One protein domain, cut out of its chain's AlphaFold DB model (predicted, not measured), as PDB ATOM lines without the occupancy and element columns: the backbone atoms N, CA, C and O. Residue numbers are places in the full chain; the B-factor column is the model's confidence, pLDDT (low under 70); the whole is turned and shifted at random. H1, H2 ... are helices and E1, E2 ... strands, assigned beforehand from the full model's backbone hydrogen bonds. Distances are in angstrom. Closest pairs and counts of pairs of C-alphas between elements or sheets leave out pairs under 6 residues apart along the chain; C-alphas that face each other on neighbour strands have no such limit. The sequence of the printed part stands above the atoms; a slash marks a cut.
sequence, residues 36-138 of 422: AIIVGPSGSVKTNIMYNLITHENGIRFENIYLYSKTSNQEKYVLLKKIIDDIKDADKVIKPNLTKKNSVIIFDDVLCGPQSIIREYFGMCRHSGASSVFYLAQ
ATOM      1  N   ALA A  36     -42.990   2.560  -9.100       82.00
ATOM      2  CA  ALA A  36     -41.887   2.156  -8.251       82.00
ATOM      3  C   ALA A  36     -41.146   0.967  -8.848       82.00
ATOM      4  O   ALA A  36     -41.737   0.048  -9.418       82.00
ATOM      5  N   ILE A  37     -39.831   0.984  -8.669       80.38
ATOM      6  CA  ILE A  37     -38.964  -0.147  -8.953       80.38
ATOM      7  C   ILE A  37     -38.286  -0.515  -7.638       80.38
ATOM      8  O   ILE A  37     -37.608   0.314  -7.037       80.38
ATOM      9  N   ILE A  38     -38.482  -1.750  -7.185       80.12
ATOM     10  CA  ILE A  38     -37.884  -2.282  -5.961       80.12
ATOM     11  C   ILE A  38     -36.805  -3.273  -6.380       80.12
ATOM     12  O   ILE A  38     -37.097  -4.326  -6.949       80.12
ATOM     13  N   VAL A  39     -35.547  -2.938  -6.107       78.12
ATOM     14  CA  VAL A  39     -34.398  -3.719  -6.571       78.12
ATOM     15  C   VAL A  39     -33.581  -4.253  -5.408       78.12
ATOM     16  O   VAL A  39     -33.329  -3.549  -4.439       78.12
ATOM     17  N   GLY A  40     -33.126  -5.494  -5.530       71.75
ATOM     18  CA  GLY A  40     -32.200  -6.106  -4.585       71.75
ATOM     19  C   GLY A  40     -32.027  -7.600  -4.851       71.75
ATOM     20  O   GLY A  40     -32.900  -8.202  -5.475       71.75
ATOM     21  N   PRO A  41     -30.931  -8.226  -4.396       62.94
ATOM     22  CA  PRO A  41     -30.645  -9.635  -4.667       62.94
ATOM     23  C   PRO A  41     -31.747 -10.583  -4.158       62.94
ATOM     24  O   PRO A  41     -32.652 -10.198  -3.412       62.94
ATOM     25  N   SER A  42     -31.720 -11.852  -4.575       69.12
ATOM     26  CA  SER A  42     -32.644 -12.843  -4.003       69.12
ATOM     27  C   SER A  42     -32.488 -12.900  -2.476       69.12
ATOM     28  O   SER A  42     -31.382 -12.768  -1.958       69.12
ATOM     29  N   GLY A  43     -33.602 -13.012  -1.751       68.06
ATOM     30  CA  GLY A  43     -33.613 -12.949  -0.285       68.06
ATOM     31  C   GLY A  43     -33.536 -11.541   0.324       68.06
ATOM     32  O   GLY A  43     -33.738 -11.411   1.524       68.06
ATOM     33  N   SER A  44     -33.365 -10.469  -0.465       67.38
ATOM     34  CA  SER A  44     -33.273  -9.078   0.028       67.38
ATOM     35  C   SER A  44     -34.606  -8.454   0.472       67.38
ATOM     36  O   SER A  44     -34.765  -7.238   0.454       67.38
ATOM     37  N   VAL A  45     -35.602  -9.275   0.815       74.81
ATOM     38  CA  VAL A  45     -36.834  -8.815   1.481       74.81
ATOM     39  C   VAL A  45     -37.751  -7.925   0.603       74.81
ATOM     40  O   VAL A  45     -38.782  -7.463   1.078       74.81
ATOM     41  N   LYS A  46     -37.502  -7.798  -0.714       82.00
ATOM     42  CA  LYS A  46     -38.346  -7.040  -1.679       82.00
ATOM     43  C   LYS A  46     -39.842  -7.353  -1.568       82.00
ATOM     44  O   LYS A  46     -40.662  -6.460  -1.388       82.00
ATOM     45  N   THR A  47     -40.189  -8.639  -1.616       78.06
ATOM     46  CA  THR A  47     -41.572  -9.119  -1.503       78.06
ATOM     47  C   THR A  47     -42.205  -8.756  -0.160       78.06
ATOM     48  O   THR A  47     -43.407  -8.546  -0.087       78.06
ATOM     49  N   ASN A  48     -41.409  -8.649   0.908       80.00
ATOM     50  CA  ASN A  48     -41.893  -8.260   2.233       80.00
ATOM     51  C   ASN A  48     -42.214  -6.764   2.298       80.00
ATOM     52  O   ASN A  48     -43.210  -6.384   2.897       80.00
ATOM     53  N   ILE A  49     -41.396  -5.926   1.651       82.12
ATOM     54  CA  ILE A  49     -41.690  -4.496   1.499       82.12
ATOM     55  C   ILE A  49     -43.017  -4.340   0.753       82.12
ATOM     56  O   ILE A  49     -43.901  -3.636   1.225       82.12
ATOM     57  N   MET A  50     -43.191  -5.063  -0.359       83.56
ATOM     58  CA  MET A  50     -44.447  -5.039  -1.113       83.56
ATOM     59  C   MET A  50     -45.637  -5.530  -0.276       83.56
ATOM     60  O   MET A  50     -46.685  -4.897  -0.292       83.56
ATOM     61  N   TYR A  51     -45.471  -6.618   0.485       81.31
ATOM     62  CA  TYR A  51     -46.498  -7.124   1.400       81.31
ATOM     63  C   TYR A  51     -46.915  -6.065   2.421       81.31
ATOM     64  O   TYR A  51     -48.096  -5.764   2.520       81.31
ATOM     65  N   ASN A  52     -45.952  -5.452   3.116       81.56
ATOM     66  CA  ASN A  52     -46.231  -4.414   4.106       81.56
ATOM     67  C   ASN A  52     -46.897  -3.191   3.473       81.56
ATOM     68  O   ASN A  52     -47.836  -2.647   4.037       81.56
ATOM     69  N   LEU A  53     -46.474  -2.776   2.277       82.62
ATOM     70  CA  LEU A  53     -47.129  -1.678   1.570       82.62
ATOM     71  C   LEU A  53     -48.593  -1.984   1.229       82.62
ATOM     72  O   LEU A  53     -49.395  -1.062   1.172       82.62
ATOM     73  N   ILE A  54     -48.944  -3.249   0.998       81.25
ATOM     74  CA  ILE A  54     -50.313  -3.678   0.681       81.25
ATOM     75  C   ILE A  54     -51.172  -3.806   1.940       81.25
ATOM     76  O   ILE A  54     -52.352  -3.476   1.904       81.25
ATOM     77  N   THR A  55     -50.607  -4.318   3.032       79.56
ATOM     78  CA  THR A  55     -51.368  -4.654   4.244       79.56
ATOM     79  C   THR A  55     -51.423  -3.528   5.269       79.56
ATOM     80  O   THR A  55     -52.264  -3.568   6.165       79.56
ATOM     81  N   HIS A  56     -50.548  -2.529   5.163       77.88
ATOM     82  CA  HIS A  56     -50.489  -1.426   6.112       77.88
ATOM     83  C   HIS A  56     -51.614  -0.403   5.886       77.88
ATOM     84  O   HIS A  56     -51.909  -0.021   4.754       77.88
ATOM     85  N   GLU A  57     -52.186   0.121   6.970       72.69
ATOM     86  CA  GLU A  57     -53.273   1.118   6.955       72.69
ATOM     87  C   GLU A  57     -52.896   2.434   6.245       72.69
ATOM     88  O   GLU A  57     -53.679   2.996   5.476       72.69
ATOM     89  N   ASN A  58     -51.651   2.879   6.441       74.62
ATOM     90  CA  ASN A  58     -51.041   4.021   5.748       74.62
ATOM     91  C   ASN A  58     -50.287   3.599   4.475       74.62
ATOM     92  O   ASN A  58     -49.458   4.346   3.961       74.62
ATOM     93  N   GLY A  59     -50.511   2.373   4.012       78.31
ATOM     94  CA  GLY A  59     -49.912   1.833   2.806       78.31
ATOM     95  C   GLY A  59     -50.662   2.249   1.541       78.31
ATOM     96  O   GLY A  59     -51.234   3.339   1.415       78.31
ATOM     97  N   ILE A  60     -50.636   1.356   0.565       82.69
ATOM     98  CA  ILE A  60     -51.239   1.540  -0.745       82.69
ATOM     99  C   ILE A  60     -52.724   1.197  -0.648       82.69
ATOM    100  O   ILE A  60     -53.094   0.081  -0.300       82.69
ATOM    101  N   ARG A  61     -53.585   2.137  -1.042       82.62
ATOM    102  CA  ARG A  61     -55.028   1.896  -1.188       82.62
ATOM    103  C   ARG A  61     -55.394   1.525  -2.618       82.62
ATOM    104  O   ARG A  61     -55.017   2.222  -3.568       82.62
ATOM    105  N   PHE A  62     -56.154   0.451  -2.774       83.25
ATOM    106  CA  PHE A  62     -56.540  -0.089  -4.072       83.25
ATOM    107  C   PHE A  62     -57.888  -0.800  -4.002       83.25
ATOM    108  O   PHE A  62     -58.285  -1.284  -2.949       83.25
ATOM    109  N   GLU A  63     -58.571  -0.862  -5.142       80.38
ATOM    110  CA  GLU A  63     -59.786  -1.673  -5.322       80.38
ATOM    111  C   GLU A  63     -59.469  -3.012  -5.984       80.38
ATOM    112  O   GLU A  63     -60.135  -4.009  -5.744       80.38
ATOM    113  N   ASN A  64     -58.451  -3.030  -6.846       78.31
ATOM    114  CA  ASN A  64     -58.063  -4.207  -7.609       78.31
ATOM    115  C   ASN A  64     -56.547  -4.373  -7.532       78.31
ATOM    116  O   ASN A  64     -55.799  -3.393  -7.550       78.31
ATOM    117  N   ILE A  65     -56.079  -5.613  -7.496       82.50
ATOM    118  CA  ILE A  65     -54.653  -5.925  -7.473       82.50
ATOM    119  C   ILE A  65     -54.339  -6.988  -8.518       82.50
ATOM    120  O   ILE A  65     -55.017  -8.003  -8.626       82.50
ATOM    121  N   TYR A  66     -53.318  -6.716  -9.326       81.62
ATOM    122  CA  TYR A  66     -52.827  -7.604 -10.369       81.62
ATOM    123  C   TYR A  66     -51.395  -7.969 -10.030       81.62
ATOM    124  O   TYR A  66     -50.497  -7.131 -10.115       81.62
ATOM    125  N   LEU A  67     -51.183  -9.220  -9.646       82.81
ATOM    126  CA  LEU A  67     -49.857  -9.746  -9.377       82.81
ATOM    127  C   LEU A  67     -49.430 -10.658 -10.523       82.81
ATOM    128  O   LEU A  67     -50.061 -11.682 -10.770       82.81
ATOM    129  N   TYR A  68     -48.342 -10.273 -11.184       81.56
ATOM    130  CA  TYR A  68     -47.656 -11.040 -12.210       81.56
ATOM    131  C   TYR A  68     -46.338 -11.551 -11.638       81.56
ATOM    132  O   TYR A  68     -45.432 -10.759 -11.376       81.56
ATOM    133  N   SER A  69     -46.219 -12.863 -11.444       78.75
ATOM    134  CA  SER A  69     -44.988 -13.493 -10.953       78.75
ATOM    135  C   SER A  69     -44.774 -14.847 -11.618       78.75
ATOM    136  O   SER A  69     -45.731 -15.584 -11.841       78.75
ATOM    137  N   LYS A  70     -43.513 -15.191 -11.912       72.06
ATOM    138  CA  LYS A  70     -43.137 -16.550 -12.353       72.06
ATOM    139  C   LYS A  70     -43.005 -17.532 -11.184       72.06
ATOM    140  O   LYS A  70     -42.901 -18.735 -11.399       72.06
ATOM    141  N   THR A  71     -43.006 -17.035  -9.947       68.56
ATOM    142  CA  THR A  71     -42.840 -17.826  -8.721       68.56
ATOM    143  C   THR A  71     -44.044 -17.660  -7.795       68.56
ATOM    144  O   THR A  71     -43.913 -17.303  -6.624       68.56
ATOM    145  N   SER A  72     -45.240 -17.945  -8.316       59.56
ATOM    146  CA  SER A  72     -46.527 -17.817  -7.610       59.56
ATOM    147  C   SER A  72     -46.694 -18.744  -6.387       59.56
ATOM    148  O   SER A  72     -47.671 -18.608  -5.644       59.56
ATOM    149  N   ASN A  73     -45.737 -19.654  -6.158       59.25
ATOM    150  CA  ASN A  73     -45.723 -20.647  -5.077       59.25
ATOM    151  C   ASN A  73     -44.868 -20.252  -3.859       59.25
ATOM    152  O   ASN A  73     -44.768 -21.031  -2.917       59.25
ATOM    153  N   GLN A  74     -44.235 -19.073  -3.840       65.88
ATOM    154  CA  GLN A  74     -43.505 -18.638  -2.641       65.88
ATOM    155  C   GLN A  74     -44.474 -18.419  -1.464       65.88
ATOM    156  O   GLN A  74     -45.532 -17.814  -1.631       65.88
ATOM    157  N   GLU A  75     -44.082 -18.832  -0.254       66.75
ATOM    158  CA  GLU A  75     -44.909 -18.781   0.970       66.75
ATOM    159  C   GLU A  75     -45.516 -17.393   1.254       66.75
ATOM    160  O   GLU A  75     -46.651 -17.271   1.711       66.75
ATOM    161  N   LYS A  76     -44.794 -16.319   0.915       68.62
ATOM    162  CA  LYS A  76     -45.266 -14.933   1.068       68.62
ATOM    163  C   LYS A  76     -46.413 -14.605   0.115       68.62
ATOM    164  O   LYS A  76     -47.348 -13.912   0.503       68.62
ATOM    165  N   TYR A  77     -46.380 -15.141  -1.105       68.56
ATOM    166  CA  TYR A  77     -47.489 -15.014  -2.045       68.56
ATOM    167  C   TYR A  77     -48.660 -15.912  -1.673       68.56
ATOM    168  O   TYR A  77     -49.791 -15.522  -1.910       68.56
ATOM    169  N   VAL A  78     -48.429 -17.043  -1.003       68.06
ATOM    170  CA  VAL A  78     -49.510 -17.844  -0.400       68.06
ATOM    171  C   VAL A  78     -50.229 -17.061   0.708       68.06
ATOM    172  O   VAL A  78     -51.453 -17.113   0.795       68.06
ATOM    173  N   LEU A  79     -49.502 -16.281   1.514       68.38
ATOM    174  CA  LEU A  79     -50.100 -15.356   2.486       68.38
ATOM    175  C   LEU A  79     -50.858 -14.210   1.801       68.38
ATOM    176  O   LEU A  79     -51.977 -13.909   2.207       68.38
ATOM    177  N   LEU A  80     -50.296 -13.613   0.743       66.81
ATOM    178  CA  LEU A  80     -50.998 -12.603  -0.059       66.81
ATOM    179  C   LEU A  80     -52.231 -13.163  -0.773       66.81
ATOM    180  O   LEU A  80     -53.211 -12.443  -0.853       66.81
ATOM    181  N   LYS A  81     -52.233 -14.414  -1.253       69.56
ATOM    182  CA  LYS A  81     -53.394 -15.057  -1.906       69.56
ATOM    183  C   LYS A  81     -54.621 -15.135  -0.997       69.56
ATOM    184  O   LYS A  81     -55.729 -15.239  -1.490       69.56
ATOM    185  N   LYS A  82     -54.447 -15.070   0.329       66.69
ATOM    186  CA  LYS A  82     -55.581 -14.962   1.265       66.69
ATOM    187  C   LYS A  82     -56.263 -13.587   1.224       66.69
ATOM    188  O   LYS A  82     -57.360 -13.450   1.745       66.69
ATOM    189  N   ILE A  83     -55.581 -12.584   0.670       61.78
ATOM    190  CA  ILE A  83     -55.984 -11.170   0.600       61.78
ATOM    191  C   ILE A  83     -56.210 -10.738  -0.867       61.78
ATOM    192  O   ILE A  83     -56.949  -9.799  -1.134       61.78
ATOM    193  N   ILE A  84     -55.564 -11.414  -1.821       65.75
ATOM    194  CA  ILE A  84     -55.623 -11.168  -3.263       65.75
ATOM    195  C   ILE A  84     -56.506 -12.227  -3.919       65.75
ATOM    196  O   ILE A  84     -56.143 -13.401  -3.913       65.75
ATOM    197  N   ASP A  85     -57.588 -11.786  -4.564       56.09
ATOM    198  CA  ASP A  85     -58.549 -12.663  -5.244       56.09
ATOM    199  C   ASP A  85     -57.949 -13.472  -6.408       56.09
ATOM    200  O   ASP A  85     -58.457 -14.548  -6.712       56.09
ATOM    201  N   ASP A  86     -56.889 -12.990  -7.076       61.44
ATOM    202  CA  ASP A  86     -56.328 -13.690  -8.241       61.44
ATOM    203  C   ASP A  86     -54.845 -13.349  -8.520       61.44
ATOM    204  O   ASP A  86     -54.463 -12.179  -8.623       61.44
ATOM    205  N   ILE A  87     -53.992 -14.370  -8.677       65.62
ATOM    206  CA  ILE A  87     -52.595 -14.220  -9.133       65.62
ATOM    207  C   ILE A  87     -52.511 -14.674 -10.583       65.62
ATOM    208  O   ILE A  87     -52.876 -15.802 -10.904       65.62
ATOM    209  N   LYS A  88     -51.978 -13.813 -11.454       67.94
ATOM    210  CA  LYS A  88     -51.952 -14.043 -12.901       67.94
ATOM    211  C   LYS A  88     -50.556 -14.416 -13.379       67.94
ATOM    212  O   LYS A  88     -49.553 -13.882 -12.905       67.94
ATOM    213  N   ASP A  89     -50.494 -15.296 -14.374       63.62
ATOM    214  CA  ASP A  89     -49.230 -15.668 -15.002       63.62
ATOM    215  C   ASP A  89     -48.584 -14.490 -15.735       63.62
ATOM    216  O   ASP A  89     -49.234 -13.728 -16.461       63.62
ATOM    217  N   ALA A  90     -47.263 -14.385 -15.583       65.44
ATOM    218  CA  ALA A  90     -46.441 -13.327 -16.167       65.44
ATOM    219  C   ALA A  90     -46.458 -13.293 -17.706       65.44
ATOM    220  O   ALA A  90     -46.100 -12.275 -18.293       65.44
ATOM    221  N   ASP A  91     -46.868 -14.377 -18.362       63.72
ATOM    222  CA  ASP A  91     -46.905 -14.468 -19.824       63.72
ATOM    223  C   ASP A  91     -48.221 -13.915 -20.419       63.72
ATOM    224  O   ASP A  91     -48.332 -13.742 -21.630       63.72
ATOM    225  N   LYS A  92     -49.205 -13.560 -19.575       72.62
ATOM    226  CA  LYS A  92     -50.505 -12.981 -19.972       72.62
ATOM    227  C   LYS A  92     -50.736 -11.604 -19.336       72.62
ATOM    228  O   LYS A  92     -51.768 -11.349 -18.708       72.62
ATOM    229  N   VAL A  93     -49.767 -10.697 -19.478       77.06
ATOM    230  CA  VAL A  93     -49.900  -9.318 -18.980       77.06
ATOM    231  C   VAL A  93     -50.995  -8.581 -19.756       77.06
ATOM    232  O   VAL A  93     -50.929  -8.447 -20.976       77.06
ATOM    233  N   ILE A  94     -52.007  -8.092 -19.038       79.06
ATOM    234  CA  ILE A  94     -53.116  -7.318 -19.611       79.06
ATOM    235  C   ILE A  94     -52.583  -5.931 -19.984       79.06
ATOM    236  O   ILE A  94     -51.701  -5.412 -19.305       79.06
ATOM    237  N   LYS A  95     -53.094  -5.309 -21.048       80.00
ATOM    238  CA  LYS A  95     -52.686  -3.947 -21.420       80.00
ATOM    239  C   LYS A  95     -53.214  -2.897 -20.427       80.00
ATOM    240  O   LYS A  95     -54.317  -3.074 -19.907       80.00
ATOM    241  N   PRO A  96     -52.498  -1.776 -20.209       75.81
ATOM    242  CA  PRO A  96     -52.912  -0.744 -19.252       75.81
ATOM    243  C   PRO A  96     -54.321  -0.194 -19.500       75.81
ATOM    244  O   PRO A  96     -55.068   0.043 -18.555       75.81
ATOM    245  N   ASN A  97     -54.715  -0.035 -20.765       76.56
ATOM    246  CA  ASN A  97     -56.035   0.465 -21.165       76.56
ATOM    247  C   ASN A  97     -57.205  -0.477 -20.825       76.56
ATOM    248  O   ASN A  97     -58.350  -0.038 -20.811       76.56
ATOM    249  N   LEU A  98     -56.925  -1.753 -20.559       77.88
ATOM    250  CA  LEU A  98     -57.914  -2.760 -20.175       77.88
ATOM    251  C   LEU A  98     -57.925  -3.017 -18.661       77.88
ATOM    252  O   LEU A  98     -58.723  -3.821 -18.178       77.88
ATOM    253  N   THR A  99     -57.037  -2.368 -17.901       77.56
ATOM    254  CA  THR A  99     -57.035  -2.487 -16.439       77.56
ATOM    255  C   THR A  99     -58.136  -1.651 -15.807       77.56
ATOM    256  O   THR A  99     -58.461  -0.559 -16.272       77.56
ATOM    257  N   LYS A 100     -58.710  -2.168 -14.716       78.50
ATOM    258  CA  LYS A 100     -59.674  -1.415 -13.910       78.50
ATOM    259  C   LYS A 100     -58.994  -0.194 -13.282       78.50
ATOM    260  O   LYS A 100     -57.783  -0.189 -13.047       78.50
ATOM    261  N   LYS A 101     -59.775   0.837 -12.970       79.25
ATOM    262  CA  LYS A 101     -59.286   1.999 -12.213       79.25
ATOM    263  C   LYS A 101     -58.935   1.600 -10.775       79.25
ATOM    264  O   LYS A 101     -59.324   0.527 -10.314       79.25
ATOM    265  N   ASN A 102     -58.188   2.462 -10.085       79.06
ATOM    266  CA  ASN A 102     -57.776   2.263  -8.690       79.06
ATOM    267  C   ASN A 102     -57.022   0.944  -8.456       79.06
ATOM    268  O   ASN A 102     -57.053   0.385  -7.356       79.06
ATOM    269  N   SER A 103     -56.313   0.464  -9.480       82.06
ATOM    270  CA  SER A 103     -55.613  -0.814  -9.430       82.06
ATOM    271  C   SER A 103     -54.178  -0.678  -8.923       82.06
ATOM    272  O   SER A 103     -53.551   0.382  -9.027       82.06
ATOM    273  N   VAL A 104     -53.632  -1.768  -8.392       85.06
ATOM    274  CA  VAL A 104     -52.202  -1.929  -8.105       85.06
ATOM    275  C   VAL A 104     -51.661  -3.071  -8.943       85.06
ATOM    276  O   VAL A 104     -52.188  -4.176  -8.912       85.06
ATOM    277  N   ILE A 105     -50.632  -2.789  -9.732       85.88
ATOM    278  CA  ILE A 105     -50.035  -3.738 -10.663       85.88
ATOM    279  C   ILE A 105     -48.635  -4.043 -10.152       85.88
ATOM    280  O   ILE A 105     -47.825  -3.136  -9.974       85.88
ATOM    281  N   ILE A 106     -48.357  -5.318  -9.909       86.50
ATOM    282  CA  ILE A 106     -47.102  -5.792  -9.335       86.50
ATOM    283  C   ILE A 106     -46.483  -6.780 -10.306       86.50
ATOM    284  O   ILE A 106     -47.067  -7.812 -10.629       86.50
ATOM    285  N   PHE A 107     -45.279  -6.459 -10.744       84.38
ATOM    286  CA  PHE A 107     -44.447  -7.284 -11.597       84.38
ATOM    287  C   PHE A 107     -43.292  -7.823 -10.758       84.38
ATOM    288  O   PHE A 107     -42.397  -7.059 -10.415       84.38
ATOM    289  N   ASP A 108     -43.306  -9.108 -10.414       82.94
ATOM    290  CA  ASP A 108     -42.273  -9.736  -9.583       82.94
ATOM    291  C   ASP A 108     -41.510 -10.826 -10.342       82.94
ATOM    292  O   ASP A 108     -42.093 -11.775 -10.863       82.94
ATOM    293  N   ASP A 109     -40.189 -10.663 -10.443       74.69
ATOM    294  CA  ASP A 109     -39.285 -11.584 -11.147       74.69
ATOM    295  C   ASP A 109     -39.707 -11.906 -12.603       74.69
ATOM    296  O   ASP A 109     -39.335 -12.920 -13.199       74.69
ATOM    297  N   VAL A 110     -40.414 -10.976 -13.256       70.88
ATOM    298  CA  VAL A 110     -40.894 -11.102 -14.648       70.88
ATOM    299  C   VAL A 110     -39.868 -10.662 -15.705       70.88
ATOM    300  O   VAL A 110     -40.218 -10.344 -16.843       70.88
ATOM    301  N   LEU A 111     -38.574 -10.677 -15.372       64.06
ATOM    302  CA  LEU A 111     -37.472 -10.226 -16.244       64.06
ATOM    303  C   LEU A 111     -37.352 -11.003 -17.568       64.06
ATOM    304  O   LEU A 111     -36.733 -10.517 -18.514       64.06
ATOM    305  N   CYS A 112     -37.905 -12.216 -17.623       57.94
ATOM    306  CA  CYS A 112     -37.899 -13.074 -18.811       57.94
ATOM    307  C   CYS A 112     -39.215 -13.015 -19.613       57.94
ATOM    308  O   CYS A 112     -39.360 -13.777 -20.560       57.94
ATOM    309  N   GLY A 113     -40.183 -12.184 -19.211       60.53
ATOM    310  CA  GLY A 113     -41.448 -11.979 -19.929       60.53
ATOM    311  C   GLY A 113     -41.395 -10.816 -20.935       60.53
ATOM    312  O   GLY A 113     -40.382 -10.107 -21.010       60.53
ATOM    313  N   PRO A 114     -42.477 -10.582 -21.700       61.72
ATOM    314  CA  PRO A 114     -42.566  -9.489 -22.671       61.72
ATOM    315  C   PRO A 114     -42.496  -8.108 -21.989       61.72
ATOM    316  O   PRO A 114     -43.446  -7.645 -21.363       61.72
ATOM    317  N   GLN A 115     -41.358  -7.418 -22.135       69.62
ATOM    318  CA  GLN A 115     -41.100  -6.119 -21.488       69.62
ATOM    319  C   GLN A 115     -41.806  -4.932 -22.168       69.62
ATOM    320  O   GLN A 115     -41.900  -3.854 -21.583       69.62
ATOM    321  N   SER A 116     -42.302  -5.102 -23.399       68.69
ATOM    322  CA  SER A 116     -42.974  -4.043 -24.165       68.69
ATOM    323  C   SER A 116     -44.242  -3.539 -23.472       68.69
ATOM    324  O   SER A 116     -44.433  -2.333 -23.352       68.69
ATOM    325  N   ILE A 117     -45.057  -4.453 -22.938       70.62
ATOM    326  CA  ILE A 117     -46.303  -4.122 -22.229       70.62
ATOM    327  C   ILE A 117     -45.994  -3.493 -20.863       70.62
ATOM    328  O   ILE A 117     -46.617  -2.513 -20.467       70.62
ATOM    329  N   ILE A 118     -44.979  -3.997 -20.153       77.00
ATOM    330  CA  ILE A 118     -44.535  -3.426 -18.869       77.00
ATOM    331  C   ILE A 118     -44.059  -1.980 -19.064       77.00
ATOM    332  O   ILE A 118     -44.384  -1.098 -18.272       77.00
ATOM    333  N   ARG A 119     -43.343  -1.700 -20.159       74.12
ATOM    334  CA  ARG A 119     -42.933  -0.337 -20.519       74.12
ATOM    335  C   ARG A 119     -44.134   0.586 -20.747       74.12
ATOM    336  O   ARG A 119     -44.088   1.744 -20.339       74.12
ATOM    337  N   GLU A 120     -45.204   0.074 -21.349       73.56
ATOM    338  CA  GLU A 120     -46.457   0.807 -21.556       73.56
ATOM    339  C   GLU A 120     -47.108   1.206 -20.221       73.56
ATOM    340  O   GLU A 120     -47.525   2.352 -20.075       73.56
ATOM    341  N   TYR A 121     -47.091   0.336 -19.200       77.38
ATOM    342  CA  TYR A 121     -47.541   0.687 -17.843       77.38
ATOM    343  C   TYR A 121     -46.762   1.871 -17.258       77.38
ATOM    344  O   TYR A 121     -47.354   2.831 -16.764       77.38
ATOM    345  N   PHE A 122     -45.431   1.862 -17.359       74.88
ATOM    346  CA  PHE A 122     -44.624   2.973 -16.846       74.88
ATOM    347  C   PHE A 122     -44.815   4.272 -17.648       74.88
ATOM    348  O   PHE A 122     -44.647   5.352 -17.079       74.88
ATOM    349  N   GLY A 123     -45.204   4.197 -18.924       66.56
ATOM    350  CA  GLY A 123     -45.502   5.362 -19.764       66.56
ATOM    351  C   GLY A 123     -46.914   5.930 -19.582       66.56
ATOM    352  O   GLY A 123     -47.075   7.141 -19.453       66.56
ATOM    353  N   MET A 124     -47.935   5.071 -19.539       65.12
ATOM    354  CA  MET A 124     -49.345   5.462 -19.681       65.12
ATOM    355  C   MET A 124     -50.126   5.555 -18.366       65.12
ATOM    356  O   MET A 124     -51.186   6.181 -18.349       65.12
ATOM    357  N   CYS A 125     -49.618   5.013 -17.249       58.06
ATOM    358  CA  CYS A 125     -50.354   4.993 -15.972       58.06
ATOM    359  C   CYS A 125     -50.705   6.372 -15.390       58.06
ATOM    360  O   CYS A 125     -51.551   6.453 -14.503       58.06
ATOM    361  N   ARG A 126     -50.119   7.464 -15.901       54.88
ATOM    362  CA  ARG A 126     -50.531   8.837 -15.553       54.88
ATOM    363  C   ARG A 126     -51.890   9.222 -16.145       54.88
ATOM    364  O   ARG A 126     -52.614   9.998 -15.535       54.88
ATOM    365  N   HIS A 127     -52.239   8.676 -17.310       54.53
ATOM    366  CA  HIS A 127     -53.414   9.085 -18.086       54.53
ATOM    367  C   HIS A 127     -54.588   8.101 -17.973       54.53
ATOM    368  O   HIS A 127     -55.737   8.516 -18.089       54.53
ATOM    369  N   SER A 128     -54.332   6.815 -17.697       52.47
ATOM    370  CA  SER A 128     -55.373   5.771 -17.663       52.47
ATOM    371  C   SER A 128     -56.184   5.691 -16.359       52.47
ATOM    372  O   SER A 128     -57.082   4.860 -16.244       52.47
ATOM    373  N   GLY A 129     -55.936   6.589 -15.401       51.97
ATOM    374  CA  GLY A 129     -56.750   6.732 -14.193       51.97
ATOM    375  C   GLY A 129     -56.288   5.857 -13.028       51.97
ATOM    376  O   GLY A 129     -56.746   4.732 -12.856       51.97
ATOM    377  N   ALA A 130     -55.452   6.449 -12.172       55.91
ATOM    378  CA  ALA A 130     -55.251   6.047 -10.778       55.91
ATOM    379  C   ALA A 130     -54.758   4.606 -10.544       55.91
ATOM    380  O   ALA A 130     -55.173   3.966  -9.584       55.91
ATOM    381  N   SER A 131     -53.858   4.090 -11.382       67.00
ATOM    382  CA  SER A 131     -53.233   2.782 -11.148       67.00
ATOM    383  C   SER A 131     -51.772   2.938 -10.733       67.00
ATOM    384  O   SER A 131     -51.016   3.673 -11.367       67.00
ATOM    385  N   SER A 132     -51.381   2.255  -9.655       81.12
ATOM    386  CA  SER A 132     -50.009   2.263  -9.135       81.12
ATOM    387  C   SER A 132     -49.271   1.016  -9.616       81.12
ATOM    388  O   SER A 132     -49.823  -0.080  -9.582       81.12
ATOM    389  N   VAL A 133     -48.039   1.179 -10.089       84.81
ATOM    390  CA  VAL A 133     -47.240   0.119 -10.712       84.81
ATOM    391  C   VAL A 133     -45.960  -0.098  -9.921       84.81
ATOM    392  O   VAL A 133     -45.220   0.847  -9.645       84.81
ATOM    393  N   PHE A 134     -45.683  -1.359  -9.609       86.94
ATOM    394  CA  PHE A 134     -44.500  -1.812  -8.896       86.94
ATOM    395  C   PHE A 134     -43.769  -2.861  -9.725       86.94
ATOM    396  O   PHE A 134     -44.370  -3.830 -10.187       86.94
ATOM    397  N   TYR A 135     -42.464  -2.679  -9.896       83.50
ATOM    398  CA  TYR A 135     -41.591  -3.635 -10.564       83.50
ATOM    399  C   TYR A 135     -40.504  -4.110  -9.603       83.50
ATOM    400  O   TYR A 135     -39.618  -3.345  -9.226       83.50
ATOM    401  N   LEU A 136     -40.585  -5.366  -9.183       82.56
ATOM    402  CA  LEU A 136     -39.621  -6.013  -8.305       82.56
ATOM    403  C   LEU A 136     -38.594  -6.753  -9.165       82.56
ATOM    404  O   LEU A 136     -38.938  -7.630  -9.957       82.56
ATOM    405  N   ALA A 137     -37.318  -6.401  -9.004       75.69
ATOM    406  CA  ALA A 137     -36.227  -6.978  -9.784       75.69
ATOM    407  C   ALA A 137     -35.039  -7.382  -8.910       75.69
ATOM    408  O   ALA A 137     -34.704  -6.725  -7.925       75.69
ATOM    409  N   GLN A 138     -34.346  -8.455  -9.297       69.69
ATOM    410  CA  GLN A 138     -33.158  -8.910  -8.568       69.69
ATOM    411  C   GLN A 138     -31.941  -8.000  -8.743       69.69
ATOM    412  O   GLN A 138     -31.094  -7.894  -7.861       69.69
TER     413      GLN A 138
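Overview. This is residues 36 to 138 of the 422 residues of an uncharacterized protein of Aphis glycines (UniProt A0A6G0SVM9). A slab of four parallel strands runs through the body, with H1 along one face and H2 side by side with H1, only just off the sheet. H3 only grazes the sheet, well away from the other helices, and a long link wraps past the edge strand E2, to which its residues 87 to 88 are tied by a short parallel pairing. The 103 printed residues hold three named helices and four named strands, in the order E1 H1 E2 H2 E3 H3 E4; the sheet's order is E1 E4 E3 E2, and the class is mixed, with under half of the residues in named elements. The whole is compact and rounded, with a radius of gyration of the C-alphas of 12.8 A and spans of 33 by 32 by 22 A.

Arrangement. The inner strands E4, residues 132 to 137, and E3, residues 103 to 108, are parallel at 6 degrees, with N 134 and O 105 2.8 A apart. Edge strand E1, residues 36 to 39, is parallel to E4 at 14 degrees, with N 38 and O 135 at 2.8 A. Edge strand E2, residues 64 to 69, is parallel to E3 at 10 degrees, with N 66 and O 104 at 2.8 A. H1, residues 46 to 55, is on the sheet at a height of 9.4 A, over E4 and, only just, over E3, on which 3 of its C-alphas fall; it runs along the strands, at 8 degrees to E4 on the local plane. H2, residues 75 to 81, touches H1, with the C-alphas of Tyr 51 and Leu 80 closest at 7.2 A, at a shallow tilt of 31 degrees, the same way. H3, residues 115 to 124, only grazes the sheet with residues 118 to 122; H3 is apart from H1 and H2. E1, H1, E2 form a split strand-helix-strand unit, its parallel strands not neighbours, with a right-handed crossover. Two strand-helix-strand units join parallel neighbours through a helix: E2, H2, E3, left-handed, and E3, H3, E4, right-handed. In H1, H2 and H3 every O i to N i+4 pair is within hydrogen-bond range.

Along the chain. E4 is 16.6 A long, E2 16.4 A, E3 16.0 A and E1 9.7 A. E1 begins at C-alpha 36 (-41.887, 2.156, -8.251), and E4 ends at C-alpha 137 (-36.227, -6.978, -9.784). H1 is 14.5 A long, H3 14.3 A and H2 9.7 A.

Size, cuts and confidence. The C-alphas of Glu 75 and His 127 are farthest apart, 34.8 A. The printed part has no cut; the link from H2 to E3, 21 residues, is long. Mean pLDDT of the printed part is 73.1, with 41 residues under 70, among them 71 to 91 and 123 to 131.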